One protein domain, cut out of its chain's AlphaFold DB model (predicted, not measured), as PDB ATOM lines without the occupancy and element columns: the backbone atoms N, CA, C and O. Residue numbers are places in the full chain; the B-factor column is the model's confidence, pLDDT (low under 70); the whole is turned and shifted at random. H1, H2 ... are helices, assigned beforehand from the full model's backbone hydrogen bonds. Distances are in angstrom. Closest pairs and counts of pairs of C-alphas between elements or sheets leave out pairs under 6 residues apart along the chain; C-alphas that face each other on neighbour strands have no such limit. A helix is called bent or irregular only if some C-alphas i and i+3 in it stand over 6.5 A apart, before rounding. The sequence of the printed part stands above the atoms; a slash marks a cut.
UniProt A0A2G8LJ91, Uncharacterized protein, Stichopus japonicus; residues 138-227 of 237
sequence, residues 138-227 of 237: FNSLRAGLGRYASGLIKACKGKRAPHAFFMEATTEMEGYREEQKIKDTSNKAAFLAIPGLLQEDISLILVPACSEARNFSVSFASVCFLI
ATOM      1  N   PHE A 138     111.327  89.357 119.801       70.88
ATOM      2  CA  PHE A 138     112.135  90.234 118.955       70.88
ATOM      3  C   PHE A 138     111.957  89.947 117.475       70.88
ATOM      4  O   PHE A 138     111.754  90.882 116.703       70.88
ATOM      5  N   ASN A 139     111.962  88.674 117.081       75.00
ATOM      6  CA  ASN A 139     111.727  88.288 115.693       75.00
ATOM      7  C   ASN A 139     110.313  88.684 115.247       75.00
ATOM      8  O   ASN A 139     110.143  89.244 114.167       75.00
ATOM      9  N   SER A 140     109.313  88.486 116.111       78.75
ATOM     10  CA  SER A 140     107.926  88.893 115.847       78.75
ATOM     11  C   SER A 140     107.769  90.410 115.742       78.75
ATOM     12  O   SER A 140     107.113  90.903 114.824       78.75
ATOM     13  N   LEU A 141     108.385  91.161 116.658       78.81
ATOM     14  CA  LEU A 141     108.355  92.618 116.670       78.81
ATOM     15  C   LEU A 141     109.067  93.179 115.439       78.81
ATOM     16  O   LEU A 141     108.503  94.024 114.752       78.81
ATOM     17  N   ARG A 142     110.263  92.673 115.115       81.62
ATOM     18  CA  ARG A 142     111.026  93.062 113.923       81.62
ATOM     19  C   ARG A 142     110.250  92.751 112.644       81.62
ATOM     20  O   ARG A 142     110.155  93.608 111.774       81.62
ATOM     21  N   ALA A 143     109.649  91.566 112.537       83.69
ATOM     22  CA  ALA A 143     108.825  91.202 111.386       83.69
ATOM     23  C   ALA A 143     107.576  92.092 111.268       83.69
ATOM     24  O   ALA A 143     107.224  92.526 110.172       83.69
ATOM     25  N   GLY A 144     106.917  92.392 112.391       84.81
ATOM     26  CA  GLY A 144     105.770  93.296 112.441       84.81
ATOM     27  C   GLY A 144     106.132  94.722 112.030       84.81
ATOM     28  O   GLY A 144     105.465  95.297 111.174       84.81
ATOM     29  N   LEU A 145     107.217  95.269 112.584       85.44
ATOM     30  CA  LEU A 145     107.743  96.582 112.209       85.44
ATOM     31  C   LEU A 145     108.097  96.619 110.727       85.44
ATOM     32  O   LEU A 145     107.641  97.525 110.042       85.44
ATOM     33  N   GLY A 146     108.783  95.601 110.204       87.50
ATOM     34  CA  GLY A 146     109.171  95.542 108.796       87.50
ATOM     35  C   GLY A 146     107.975  95.592 107.845       87.50
ATOM     36  O   GLY A 146     108.025  96.276 106.826       87.50
ATOM     37  N   ARG A 147     106.858  94.943 108.207       89.62
ATOM     38  CA  ARG A 147     105.609  94.972 107.422       89.62
ATOM     39  C   ARG A 147     104.970  96.359 107.353       89.62
ATOM     40  O   ARG A 147     104.362  96.691 106.341       89.62
ATOM     41  N   TYR A 148     105.080  97.151 108.419       90.06
ATOM     42  CA  TYR A 148     104.417  98.457 108.529       90.06
ATOM     43  C   TYR A 148     105.381  99.647 108.457       90.06
ATOM     44  O   TYR A 148     104.934 100.793 108.541       90.06
ATOM     45  N   ALA A 149     106.681  99.402 108.278       90.88
ATOM     46  CA  ALA A 149     107.728 100.407 108.414       90.88
ATOM     47  C   ALA A 149     107.511 101.604 107.490       90.88
ATOM     48  O   ALA A 149     107.484 102.743 107.951       90.88
ATOM     49  N   SER A 150     107.262 101.358 106.202       91.25
ATOM     50  CA  SER A 150     107.031 102.417 105.214       91.25
ATOM     51  C   SER A 150     105.843 103.313 105.580       91.25
ATOM     52  O   SER A 150     105.937 104.539 105.493       91.25
ATOM     53  N   GLY A 151     104.741 102.717 106.047       92.00
ATOM     54  CA  GLY A 151     103.547 103.438 106.486       92.00
ATOM     55  C   GLY A 151     103.793 104.269 107.745       92.00
ATOM     56  O   GLY A 151     103.412 105.438 107.786       92.00
ATOM     57  N   LEU A 152     104.471 103.693 108.741       91.50
ATOM     58  CA  LEU A 152     104.823 104.376 109.991       91.50
ATOM     59  C   LEU A 152     105.765 105.559 109.738       91.50
ATOM     60  O   LEU A 152     105.511 106.663 110.221       91.50
ATOM     61  N   ILE A 153     106.806 105.354 108.926       93.19
ATOM     62  CA  ILE A 153     107.768 106.397 108.556       93.19
ATOM     63  C   ILE A 153     107.056 107.525 107.806       93.19
ATOM     64  O   ILE A 153     107.203 108.690 108.172       93.19
ATOM     65  N   LYS A 154     106.232 107.205 106.799       93.06
ATOM     66  CA  LYS A 154     105.479 108.213 106.036       93.06
ATOM     67  C   LYS A 154     104.532 109.013 106.932       93.06
ATOM     68  O   LYS A 154     104.485 110.237 106.835       93.06
ATOM     69  N   ALA A 155     103.800 108.336 107.815       91.50
ATOM     70  CA  ALA A 155     102.873 108.985 108.735       91.50
ATOM     71  C   ALA A 155     103.596 109.904 109.734       91.50
ATOM     72  O   ALA A 155     103.098 110.985 110.041       91.50
ATOM     73  N   CYS A 156     104.775 109.504 110.222       90.12
ATOM     74  CA  CYS A 156     105.559 110.321 111.143       90.12
ATOM     75  C   CYS A 156     106.222 111.514 110.436       90.12
ATOM     76  O   CYS A 156     106.135 112.625 110.954       90.12
ATOM     77  N   LYS A 157     106.767 111.339 109.218       89.56
ATOM     78  CA  LYS A 157     107.289 112.444 108.381       89.56
ATOM     79  C   LYS A 157     106.225 113.520 108.103       89.56
ATOM     80  O   LYS A 157     106.565 114.688 107.978       89.56
ATOM     81  N   GLY A 158     104.944 113.145 108.040       86.19
ATOM     82  CA  GLY A 158     103.826 114.083 107.869       86.19
ATOM     83  C   GLY A 158     103.475 114.922 109.108       86.19
ATOM     84  O   GLY A 158     102.589 115.772 109.029       86.19
ATOM     85  N   LYS A 159     104.114 114.696 110.264       85.31
ATOM     86  CA  LYS A 159     103.892 115.517 111.462       85.31
ATOM     87  C   LYS A 159     104.644 116.842 111.379       85.31
ATOM     88  O   LYS A 159     105.719 116.924 110.806       85.31
ATOM     89  N   ARG A 160     104.103 117.866 112.051       80.56
ATOM     90  CA  ARG A 160     104.691 119.217 112.108       80.56
ATOM     91  C   ARG A 160     106.108 119.243 112.700       80.56
ATOM     92  O   ARG A 160     106.908 120.069 112.284       80.56
ATOM     93  N   ALA A 161     106.394 118.379 113.675       81.94
ATOM     94  CA  ALA A 161     107.701 118.284 114.323       81.94
ATOM     95  C   ALA A 161     107.982 116.833 114.759       81.94
ATOM     96  O   ALA A 161     107.675 116.460 115.895       81.94
ATOM     97  N   PRO A 162     108.502 115.977 113.863       83.94
ATOM     98  CA  PRO A 162     109.020 114.669 114.242       83.94
ATOM     99  C   PRO A 162     110.228 114.837 115.173       83.94
ATOM    100  O   PRO A 162     110.984 115.801 115.052       83.94
ATOM    101  N   HIS A 163     110.427 113.914 116.111       85.75
ATOM    102  CA  HIS A 163     111.550 114.017 117.043       85.75
ATOM    103  C   HIS A 163     112.894 113.711 116.354       85.75
ATOM    104  O   HIS A 163     112.958 112.961 115.376       85.75
ATOM    105  N   ALA A 164     113.981 114.249 116.915       86.31
ATOM    106  CA  ALA A 164     115.318 114.207 116.319       86.31
ATOM    107  C   ALA A 164     115.812 112.784 116.005       86.31
ATOM    108  O   ALA A 164     116.244 112.536 114.885       86.31
ATOM    109  N   PHE A 165     115.663 111.832 116.936       84.44
ATOM    110  CA  PHE A 165     116.110 110.447 116.709       84.44
ATOM    111  C   PHE A 165     115.450 109.776 115.493       84.44
ATOM    112  O   PHE A 165     116.079 108.972 114.810       84.44
ATOM    113  N   PHE A 166     114.183 110.090 115.203       88.62
ATOM    114  CA  PHE A 166     113.499 109.554 114.027       88.62
ATOM    115  C   PHE A 166     114.074 110.172 112.759       88.62
ATOM    116  O   PHE A 166     114.357 109.448 111.809       88.62
ATOM    117  N   MET A 167     114.288 111.489 112.769       89.44
ATOM    118  CA  MET A 167     114.896 112.195 111.643       89.44
ATOM    119  C   MET A 167     116.292 111.643 111.338       89.44
ATOM    120  O   MET A 167     116.551 111.272 110.196       89.44
ATOM    121  N   GLU A 168     117.130 111.477 112.363       88.62
ATOM    122  CA  GLU A 168     118.462 110.876 112.252       88.62
ATOM    123  C   GLU A 168     118.403 109.482 111.617       88.62
ATOM    124  O   GLU A 168     119.066 109.240 110.611       88.62
ATOM    125  N   ALA A 169     117.542 108.594 112.124       86.69
ATOM    126  CA  ALA A 169     117.390 107.250 111.570       86.69
ATOM    127  C   ALA A 169     116.895 107.263 110.111       86.69
ATOM    128  O   ALA A 169     117.300 106.417 109.314       86.69
ATOM    129  N   THR A 170     116.034 108.213 109.728       90.00
ATOM    130  CA  THR A 170     115.585 108.328 108.332       90.00
ATOM    131  C   THR A 170     116.675 108.842 107.396       90.00
ATOM    132  O   THR A 170     116.772 108.345 106.279       90.00
ATOM    133  N   THR A 171     117.515 109.775 107.847       89.69
ATOM    134  CA  THR A 171     118.672 110.252 107.077       89.69
ATOM    135  C   THR A 171     119.732 109.160 106.943       89.69
ATOM    136  O   THR A 171     120.273 108.952 105.861       89.69
ATOM    137  N   GLU A 172     119.985 108.407 108.017       87.06
ATOM    138  CA  GLU A 172     120.896 107.256 108.021       87.06
ATOM    139  C   GLU A 172     120.457 106.201 106.991       87.06
ATOM    140  O   GLU A 172     121.256 105.723 106.188       87.06
ATOM    141  N   MET A 173     119.154 105.899 106.952       86.06
ATOM    142  CA  MET A 173     118.559 104.953 106.006       86.06
ATOM    143  C   MET A 173     118.772 105.368 104.543       86.06
ATOM    144  O   MET A 173     119.044 104.509 103.708       86.06
ATOM    145  N   GLU A 174     118.658 106.663 104.233       86.81
ATOM    146  CA  GLU A 174     118.862 107.211 102.883       86.81
ATOM    147  C   GLU A 174     120.336 107.114 102.430       86.81
ATOM    148  O   GLU A 174     120.611 107.076 101.230       86.81
ATOM    149  N   GLY A 175     121.282 107.018 103.373       86.00
ATOM    150  CA  GLY A 175     122.715 106.872 103.101       86.00
ATOM    151  C   GLY A 175     123.191 105.437 102.844       86.00
ATOM    152  O   GLY A 175     124.292 105.241 102.322       86.00
ATOM    153  N   TYR A 176     122.396 104.419 103.184       88.62
ATOM    154  CA  TYR A 176     122.788 103.022 103.001       88.62
ATOM    155  C   TYR A 176     122.457 102.496 101.602       88.62
ATOM    156  O   TYR A 176     121.378 102.718 101.065       88.62
ATOM    157  N   ARG A 177     123.395 101.735 101.025       85.00
ATOM    158  CA  ARG A 177     123.209 101.014  99.747       85.00
ATOM    159  C   ARG A 177     122.948  99.520  99.931       85.00
ATOM    160  O   ARG A 177     122.429  98.867  99.034       85.00
ATOM    161  N   GLU A 178     123.332  98.978 101.081       91.00
ATOM    162  CA  GLU A 178     123.202  97.561 101.401       91.00
ATOM    163  C   GLU A 178     121.784  97.247 101.889       91.00
ATOM    164  O   GLU A 178     121.320  97.825 102.873       91.00
ATOM    165  N   GLU A 179     121.106  96.303 101.233       86.88
ATOM    166  CA  GLU A 179     119.697  95.983 101.498       86.88
ATOM    167  C   GLU A 179     119.441  95.591 102.961       86.88
ATOM    168  O   GLU A 179     118.443  96.008 103.552       86.88
ATOM    169  N   GLN A 180     120.358  94.837 103.571       84.88
ATOM    170  CA  GLN A 180     120.221  94.412 104.963       84.88
ATOM    171  C   GLN A 180     120.279  95.604 105.928       84.88
ATOM    172  O   GLN A 180     119.404  95.751 106.781       84.88
ATOM    173  N   LYS A 181     121.238  96.518 105.736       84.94
ATOM    174  CA  LYS A 181     121.338  97.747 106.539       84.94
ATOM    175  C   LYS A 181     120.141  98.664 106.336       84.94
ATOM    176  O   LYS A 181     119.660  99.251 107.304       84.94
ATOM    177  N   ILE A 182     119.615  98.753 105.114       85.69
ATOM    178  CA  ILE A 182     118.384  99.502 104.835       85.69
ATOM    179  C   ILE A 182     117.211  98.896 105.617       85.69
ATOM    180  O   ILE A 182     116.474  99.634 106.268       85.69
ATOM    181  N   LYS A 183     117.046  97.565 105.613       85.69
ATOM    182  CA  LYS A 183     115.980  96.879 106.368       85.69
ATOM    183  C   LYS A 183     116.101  97.103 107.874       85.69
ATOM    184  O   LYS A 183     115.101  97.416 108.524       85.69
ATOM    185  N   ASP A 184     117.301  96.980 108.429       84.38
ATOM    186  CA  ASP A 184     117.527  97.164 109.865       84.38
ATOM    187  C   ASP A 184     117.305  98.621 110.294       84.38
ATOM    188  O   ASP A 184     116.617  98.887 111.285       84.38
ATOM    189  N   THR A 185     117.776  99.579 109.493       84.94
ATOM    190  CA  THR A 185     117.578 101.015 109.752       84.94
ATOM    191  C   THR A 185     116.123 101.437 109.538       84.94
ATOM    192  O   THR A 185     115.596 102.250 110.295       84.94
ATOM    193  N   SER A 186     115.419 100.825 108.582       88.19
ATOM    194  CA  SER A 186     113.977 101.008 108.379       88.19
ATOM    195  C   SER A 186     113.171 100.512 109.582       88.19
ATOM    196  O   SER A 186     112.289 101.218 110.069       88.19
ATOM    197  N   ASN A 187     113.523  99.352 110.147       87.31
ATOM    198  CA  ASN A 187     112.921  98.857 111.390       87.31
ATOM    199  C   ASN A 187     113.184  99.795 112.577       87.31
ATOM    200  O   ASN A 187     112.266 100.078 113.349       87.31
ATOM    201  N   LYS A 188     114.413 100.314 112.702       86.88
ATOM    202  CA  LYS A 188     114.785 101.320 113.710       86.88
ATOM    203  C   LYS A 188     113.946 102.594 113.552       86.88
ATOM    204  O   LYS A 188     113.317 103.028 114.513       86.88
ATOM    205  N   ALA A 189     113.866 103.155 112.347       89.44
ATOM    206  CA  ALA A 189     113.070 104.350 112.061       89.44
ATOM    207  C   ALA A 189     111.569 104.120 112.315       89.44
ATOM    208  O   ALA A 189     110.899 104.973 112.895       89.44
ATOM    209  N   ALA A 190     111.040 102.953 111.944       90.25
ATOM    210  CA  ALA A 190     109.655 102.575 112.209       90.25
ATOM    211  C   ALA A 190     109.351 102.475 113.707       90.25
ATOM    212  O   ALA A 190     108.306 102.947 114.146       90.25
ATOM    213  N   PHE A 191     110.263 101.901 114.498       87.69
ATOM    214  CA  PHE A 191     110.129 101.850 115.952       87.69
ATOM    215  C   PHE A 191     110.138 103.255 116.565       87.69
ATOM    216  O   PHE A 191     109.261 103.595 117.354       87.69
ATOM    217  N   LEU A 192     111.079 104.099 116.137       88.38
ATOM    218  CA  LEU A 192     111.196 105.484 116.592       88.38
ATOM    219  C   LEU A 192     109.981 106.337 116.194       88.38
ATOM    220  O   LEU A 192     109.576 107.215 116.941       88.38
ATOM    221  N   ALA A 193     109.314 106.037 115.078       88.81
ATOM    222  CA  ALA A 193     108.091 106.733 114.679       88.81
ATOM    223  C   ALA A 193     106.922 106.549 115.668       88.81
ATOM    224  O   ALA A 193     106.047 107.416 115.751       88.81
ATOM    225  N   ILE A 194     106.879 105.431 116.403       86.19
ATOM    226  CA  ILE A 194     105.739 105.035 117.243       86.19
ATOM    227  C   ILE A 194     105.429 106.066 118.346       86.19
ATOM    228  O   ILE A 194     104.293 106.549 118.350       86.19
ATOM    229  N   PRO A 195     106.369 106.468 119.230       83.88
ATOM    230  CA  PRO A 195     106.102 107.482 120.255       83.88
ATOM    231  C   PRO A 195     105.525 108.767 119.661       83.88
ATOM    232  O   PRO A 195     104.475 109.252 120.087       83.88
ATOM    233  N   GLY A 196     106.155 109.258 118.588       81.62
ATOM    234  CA  GLY A 196     105.712 110.444 117.868       81.62
ATOM    235  C   GLY A 196     104.277 110.295 117.380       81.62
ATOM    236  O   GLY A 196     103.454 111.170 117.640       81.62
ATOM    237  N   LEU A 197     103.940 109.181 116.721       85.06
ATOM    238  CA  LEU A 197     102.595 108.862 116.226       85.06
ATOM    239  C   LEU A 197     101.548 108.798 117.338       85.06
ATOM    240  O   LEU A 197     100.455 109.341 117.160       85.06
ATOM    241  N   LEU A 198     101.915 108.221 118.474       82.69
ATOM    242  CA  LEU A 198     101.051 107.983 119.623       82.69
ATOM    243  C   LEU A 198     100.970 109.159 120.607       82.69
ATOM    244  O   LEU A 198     100.171 109.105 121.543       82.69
ATOM    245  N   GLN A 199     101.717 110.238 120.344       79.44
ATOM    246  CA  GLN A 199     101.835 111.406 121.224       79.44
ATOM    247  C   GLN A 199     102.388 111.024 122.607       79.44
ATOM    248  O   GLN A 199     101.946 111.549 123.625       79.44
ATOM    249  N   GLU A 200     103.329 110.080 122.635       76.38
ATOM    250  CA  GLU A 200     104.072 109.715 123.838       76.38
ATOM    251  C   GLU A 200     105.430 110.401 123.866       76.38
ATOM    252  O   GLU A 200     106.043 110.670 122.828       76.38
ATOM    253  N   ASP A 201     105.905 110.651 125.082       73.69
ATOM    254  CA  ASP A 201     107.270 111.086 125.304       73.69
ATOM    255  C   ASP A 201     108.223 109.928 124.990       73.69
ATOM    256  O   ASP A 201     108.149 108.846 125.578       73.69
ATOM    257  N   ILE A 202     109.123 110.160 124.039       74.00
ATOM    258  CA  ILE A 202     110.094 109.163 123.606       74.00
ATOM    259  C   ILE A 202     111.080 108.778 124.714       74.00
ATOM    260  O   ILE A 202     111.579 107.654 124.704       74.00
ATOM    261  N   SER A 203     111.324 109.656 125.691       68.50
ATOM    262  CA  SER A 203     112.182 109.361 126.846       68.50
ATOM    263  C   SER A 203     111.617 108.252 127.742       68.50
ATOM    264  O   SER A 203     112.366 107.572 128.438       68.50
ATOM    265  N   LEU A 204     110.304 107.999 127.670       64.75
ATOM    266  CA  LEU A 204     109.662 106.883 128.369       64.75
ATOM    267  C   LEU A 204     109.914 105.535 127.684       64.75
ATOM    268  O   LEU A 204     109.683 104.497 128.292       64.75
ATOM    269  N   ILE A 205     110.349 105.535 126.424       64.94
ATOM    270  CA  ILE A 205     110.554 104.326 125.613       64.94
ATOM    271  C   ILE A 205     112.046 104.080 125.369       64.94
ATOM    272  O   ILE A 205     112.484 102.933 125.311       64.94
ATOM    273  N   LEU A 206     112.834 105.146 125.245       62.72
ATOM    274  CA  LEU A 206     114.283 105.092 125.117       62.72
ATOM    275  C   LEU A 206     114.921 105.483 126.448       62.72
ATOM    276  O   LEU A 206     115.046 106.667 126.756       62.72
ATOM    277  N   VAL A 207     115.362 104.494 127.225       53.97
ATOM    278  CA  VAL A 207     116.253 104.754 128.362       53.97
ATOM    279  C   VAL A 207     117.688 104.840 127.826       53.97
ATOM    280  O   VAL A 207     118.092 103.961 127.059       53.97
ATOM    281  N   PRO A 208     118.469 105.874 128.186       42.38
ATOM    282  CA  PRO A 208     119.887 105.924 127.857       42.38
ATOM    283  C   PRO A 208     120.587 104.676 128.402       42.38
ATOM    284  O   PRO A 208     120.438 104.354 129.582       42.38
ATOM    285  N   ALA A 209     121.356 103.979 127.564       41.31
ATOM    286  CA  ALA A 209     122.216 102.902 128.039       41.31
ATOM    287  C   ALA A 209     123.169 103.474 129.104       41.31
ATOM    288  O   ALA A 209     123.874 104.456 128.850       41.31
ATOM    289  N   CYS A 210     123.151 102.902 130.308       32.38
ATOM    290  CA  CYS A 210     124.024 103.343 131.387       32.38
ATOM    291  C   CYS A 210     125.478 102.966 131.038       32.38
ATOM    292  O   CYS A 210     125.852 101.800 131.096       32.38
ATOM    293  N   SER A 211     126.253 103.989 130.661       37.66
ATOM    294  CA  SER A 211     127.718 104.083 130.522       37.66
ATOM    295  C   SER A 211     128.470 103.169 129.526       37.66
ATOM    296  O   SER A 211     128.442 101.948 129.597       37.66
ATOM    297  N   GLU A 212     129.259 103.849 128.680       32.25
ATOM    298  CA  GLU A 212     130.499 103.438 127.982       32.25
ATOM    299  C   GLU A 212     130.481 102.733 126.617       32.25
ATOM    300  O   GLU A 212     131.525 102.693 125.967       32.25
ATOM    301  N   ALA A 213     129.338 102.356 126.051       29.70
ATOM    302  CA  ALA A 213     129.283 102.017 124.626       29.70
ATOM    303  C   ALA A 213     128.344 102.974 123.892       29.70
ATOM    304  O   ALA A 213     127.174 103.094 124.245       29.70
ATOM    305  N   ARG A 214     128.832 103.630 122.828       27.78
ATOM    306  CA  ARG A 214     128.017 104.390 121.856       27.78
ATOM    307  C   ARG A 214     127.137 103.460 121.007       27.78
ATOM    308  O   ARG A 214     127.093 103.577 119.792       27.78
ATOM    309  N   ASN A 215     126.457 102.523 121.653       30.94
ATOM    310  CA  ASN A 215     125.474 101.624 121.085       30.94
ATOM    311  C   ASN A 215     124.265 101.684 122.017       30.94
ATOM    312  O   ASN A 215     124.264 101.095 123.095       30.94
ATOM    313  N   PHE A 216     123.258 102.460 121.625       39.28
ATOM    314  CA  PHE A 216     122.009 102.555 122.370       39.28
ATOM    315  C   PHE A 216     121.306 101.194 122.364       39.28
ATOM    316  O   PHE A 216     120.878 100.709 121.316       39.28
ATOM    317  N   SER A 217     121.165 100.585 123.538       36.28
ATOM    318  CA  SER A 217     120.259  99.461 123.756       36.28
ATOM    319  C   SER A 217     118.845  99.988 123.995       36.28
ATOM    320  O   SER A 217     118.643 100.874 124.822       36.28
ATOM    321  N   VAL A 218     117.851  99.431 123.302       37.03
ATOM    322  CA  VAL A 218     116.436  99.672 123.618       37.03
ATOM    323  C   VAL A 218     116.156  99.040 124.982       37.03
ATOM    324  O   VAL A 218     116.067  97.817 125.087       37.03
ATOM    325  N   SER A 219     116.040  99.852 126.031       35.62
ATOM    326  CA  SER A 219     115.589  99.367 127.336       35.62
ATOM    327  C   SER A 219     114.099  99.041 127.261       35.62
ATOM    328  O   SER A 219     113.240  99.918 127.179       35.62
ATOM    329  N   PHE A 220     113.778  97.748 127.258       34.31
ATOM    330  CA  PHE A 220     112.395  97.268 127.299       34.31
ATOM    331  C   PHE A 220     111.775  97.347 128.699       34.31
ATOM    332  O   PHE A 220     110.560  97.166 128.822       34.31
ATOM    333  N   ALA A 221     112.559  97.664 129.738       30.20
ATOM    334  CA  ALA A 221     112.061  97.760 131.105       30.20
ATOM    335  C   ALA A 221     110.889  98.750 131.213       30.20
ATOM    336  O   ALA A 221     109.871  98.423 131.822       30.20
ATOM    337  N   SER A 222     110.938  99.891 130.519       30.34
ATOM    338  CA  SER A 222     109.839 100.869 130.525       30.34
ATOM    339  C   SER A 222     108.604 100.439 129.720       30.34
ATOM    340  O   SER A 222     107.480 100.812 130.065       30.34
ATOM    341  N   VAL A 223     108.757  99.578 128.706       32.06
ATOM    342  CA  VAL A 223     107.616  99.000 127.967       32.06
ATOM    343  C   VAL A 223     106.831  98.034 128.864       32.06
ATOM    344  O   VAL A 223     105.600  97.988 128.794       32.06
ATOM    345  N   CYS A 224     107.511  97.332 129.776       28.52
ATOM    346  CA  CYS A 224     106.865  96.504 130.796       28.52
ATOM    347  C   CYS A 224     106.108  97.328 131.854       28.52
ATOM    348  O   CYS A 224     105.085  96.855 132.343       28.52
ATOM    349  N   PHE A 225     106.524  98.568 132.147       30.58
ATOM    350  CA  PHE A 225     105.799  99.482 133.050       30.58
ATOM    351  C   PHE A 225     104.614 100.210 132.384       30.58
ATOM    352  O   PHE A 225     103.723 100.713 133.072       30.58
ATOM    353  N   LEU A 226     104.547 100.248 131.047       29.25
ATOM    354  CA  LEU A 226     103.402 100.794 130.304       29.25
ATOM    355  C   LEU A 226     102.240  99.793 130.156       29.25
ATOM    356  O   LEU A 226     101.123 100.198 129.805       29.25
ATOM    357  N   ILE A 227     102.462  98.516 130.480       28.12
ATOM    358  CA  ILE A 227     101.405  97.526 130.692       28.12
ATOM    359  C   ILE A 227     101.013  97.614 132.175       28.12
ATOM    360  O   ILE A 227     101.868  97.394 133.028       28.12
TER     361      ILE A 227
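This is residues 138 to 227 of the 237 residues of an uncharacterized protein of Stichopus japonicus (UniProt A0A2G8LJ91). The long helix H3 lies in the middle, with H2 folded back beside it as a helical hairpin and the bent helix H1 wrapped round it, arm H1a crossing H3 and arm H1b packing on it. Beyond these, a long stretch without a named element, from which residues 210 to 215 stick out, leads to the short H4, which touches no helix. The printed part has 90 residues with four named helices in the order H1, H2, H3, H4, no named strand, and is all helix. It is compact, with a radius of gyration of the C-alphas of 13.1 A and spans of 34 by 31 by 26 A.

H3, residues 179 to 198, touches H2, residues 164 to 175, at a shallow tilt of 22 degrees, opposite ways; their closest C-alphas, of Ala 189 and Ala 169, are 5.2 A apart. H1, residues 138 to 157, was assigned as one helix by its hydrogen bonds but is bent, with C-alphas 147 and 150 7.9 A apart; its arms, H1a, residues 138 to 147, and H1b, residues 150 to 157, stand about perpendicular, at 77 degrees. H1b touches H3 at a steep tilt of 52 degrees, the same way, closest at the C-alphas of Leu 152 and Ala 190, 5.6 A. H1a touches residues 183 to 191 of H3 alone, about perpendicular at 86 degrees, closest at the C-alphas of Gly 146 and Asn 187, 5.6 A. H1b and H2 are near each other. H4, residues 221 to 225, is apart from H3. Every O i to N i+4 pair is within hydrogen-bond range in H1a, H1b, H2 and H4, and 13 of 16 in H3.

H3 is 28.6 A long and irregular, but only just: C-alphas 192 and 195 are 6.6 A apart. H2 measures 16.8 A, H1a 14.1 A, H1b 10.5 A and H4 6.8 A. C-alpha 138 is at (112.135, 90.234, 118.955), C-alpha 179 at (119.697, 95.983, 101.498) and C-alpha 225 at (105.799, 99.482, 133.050).

The two C-alphas farthest apart, of Arg 177 and Ile 227, are 38.0 A apart. The printed part has no cut. The link from H3 to H4 is long, with 22 residues. Confidence is low, with pLDDT under 70, in residues 203 to 227.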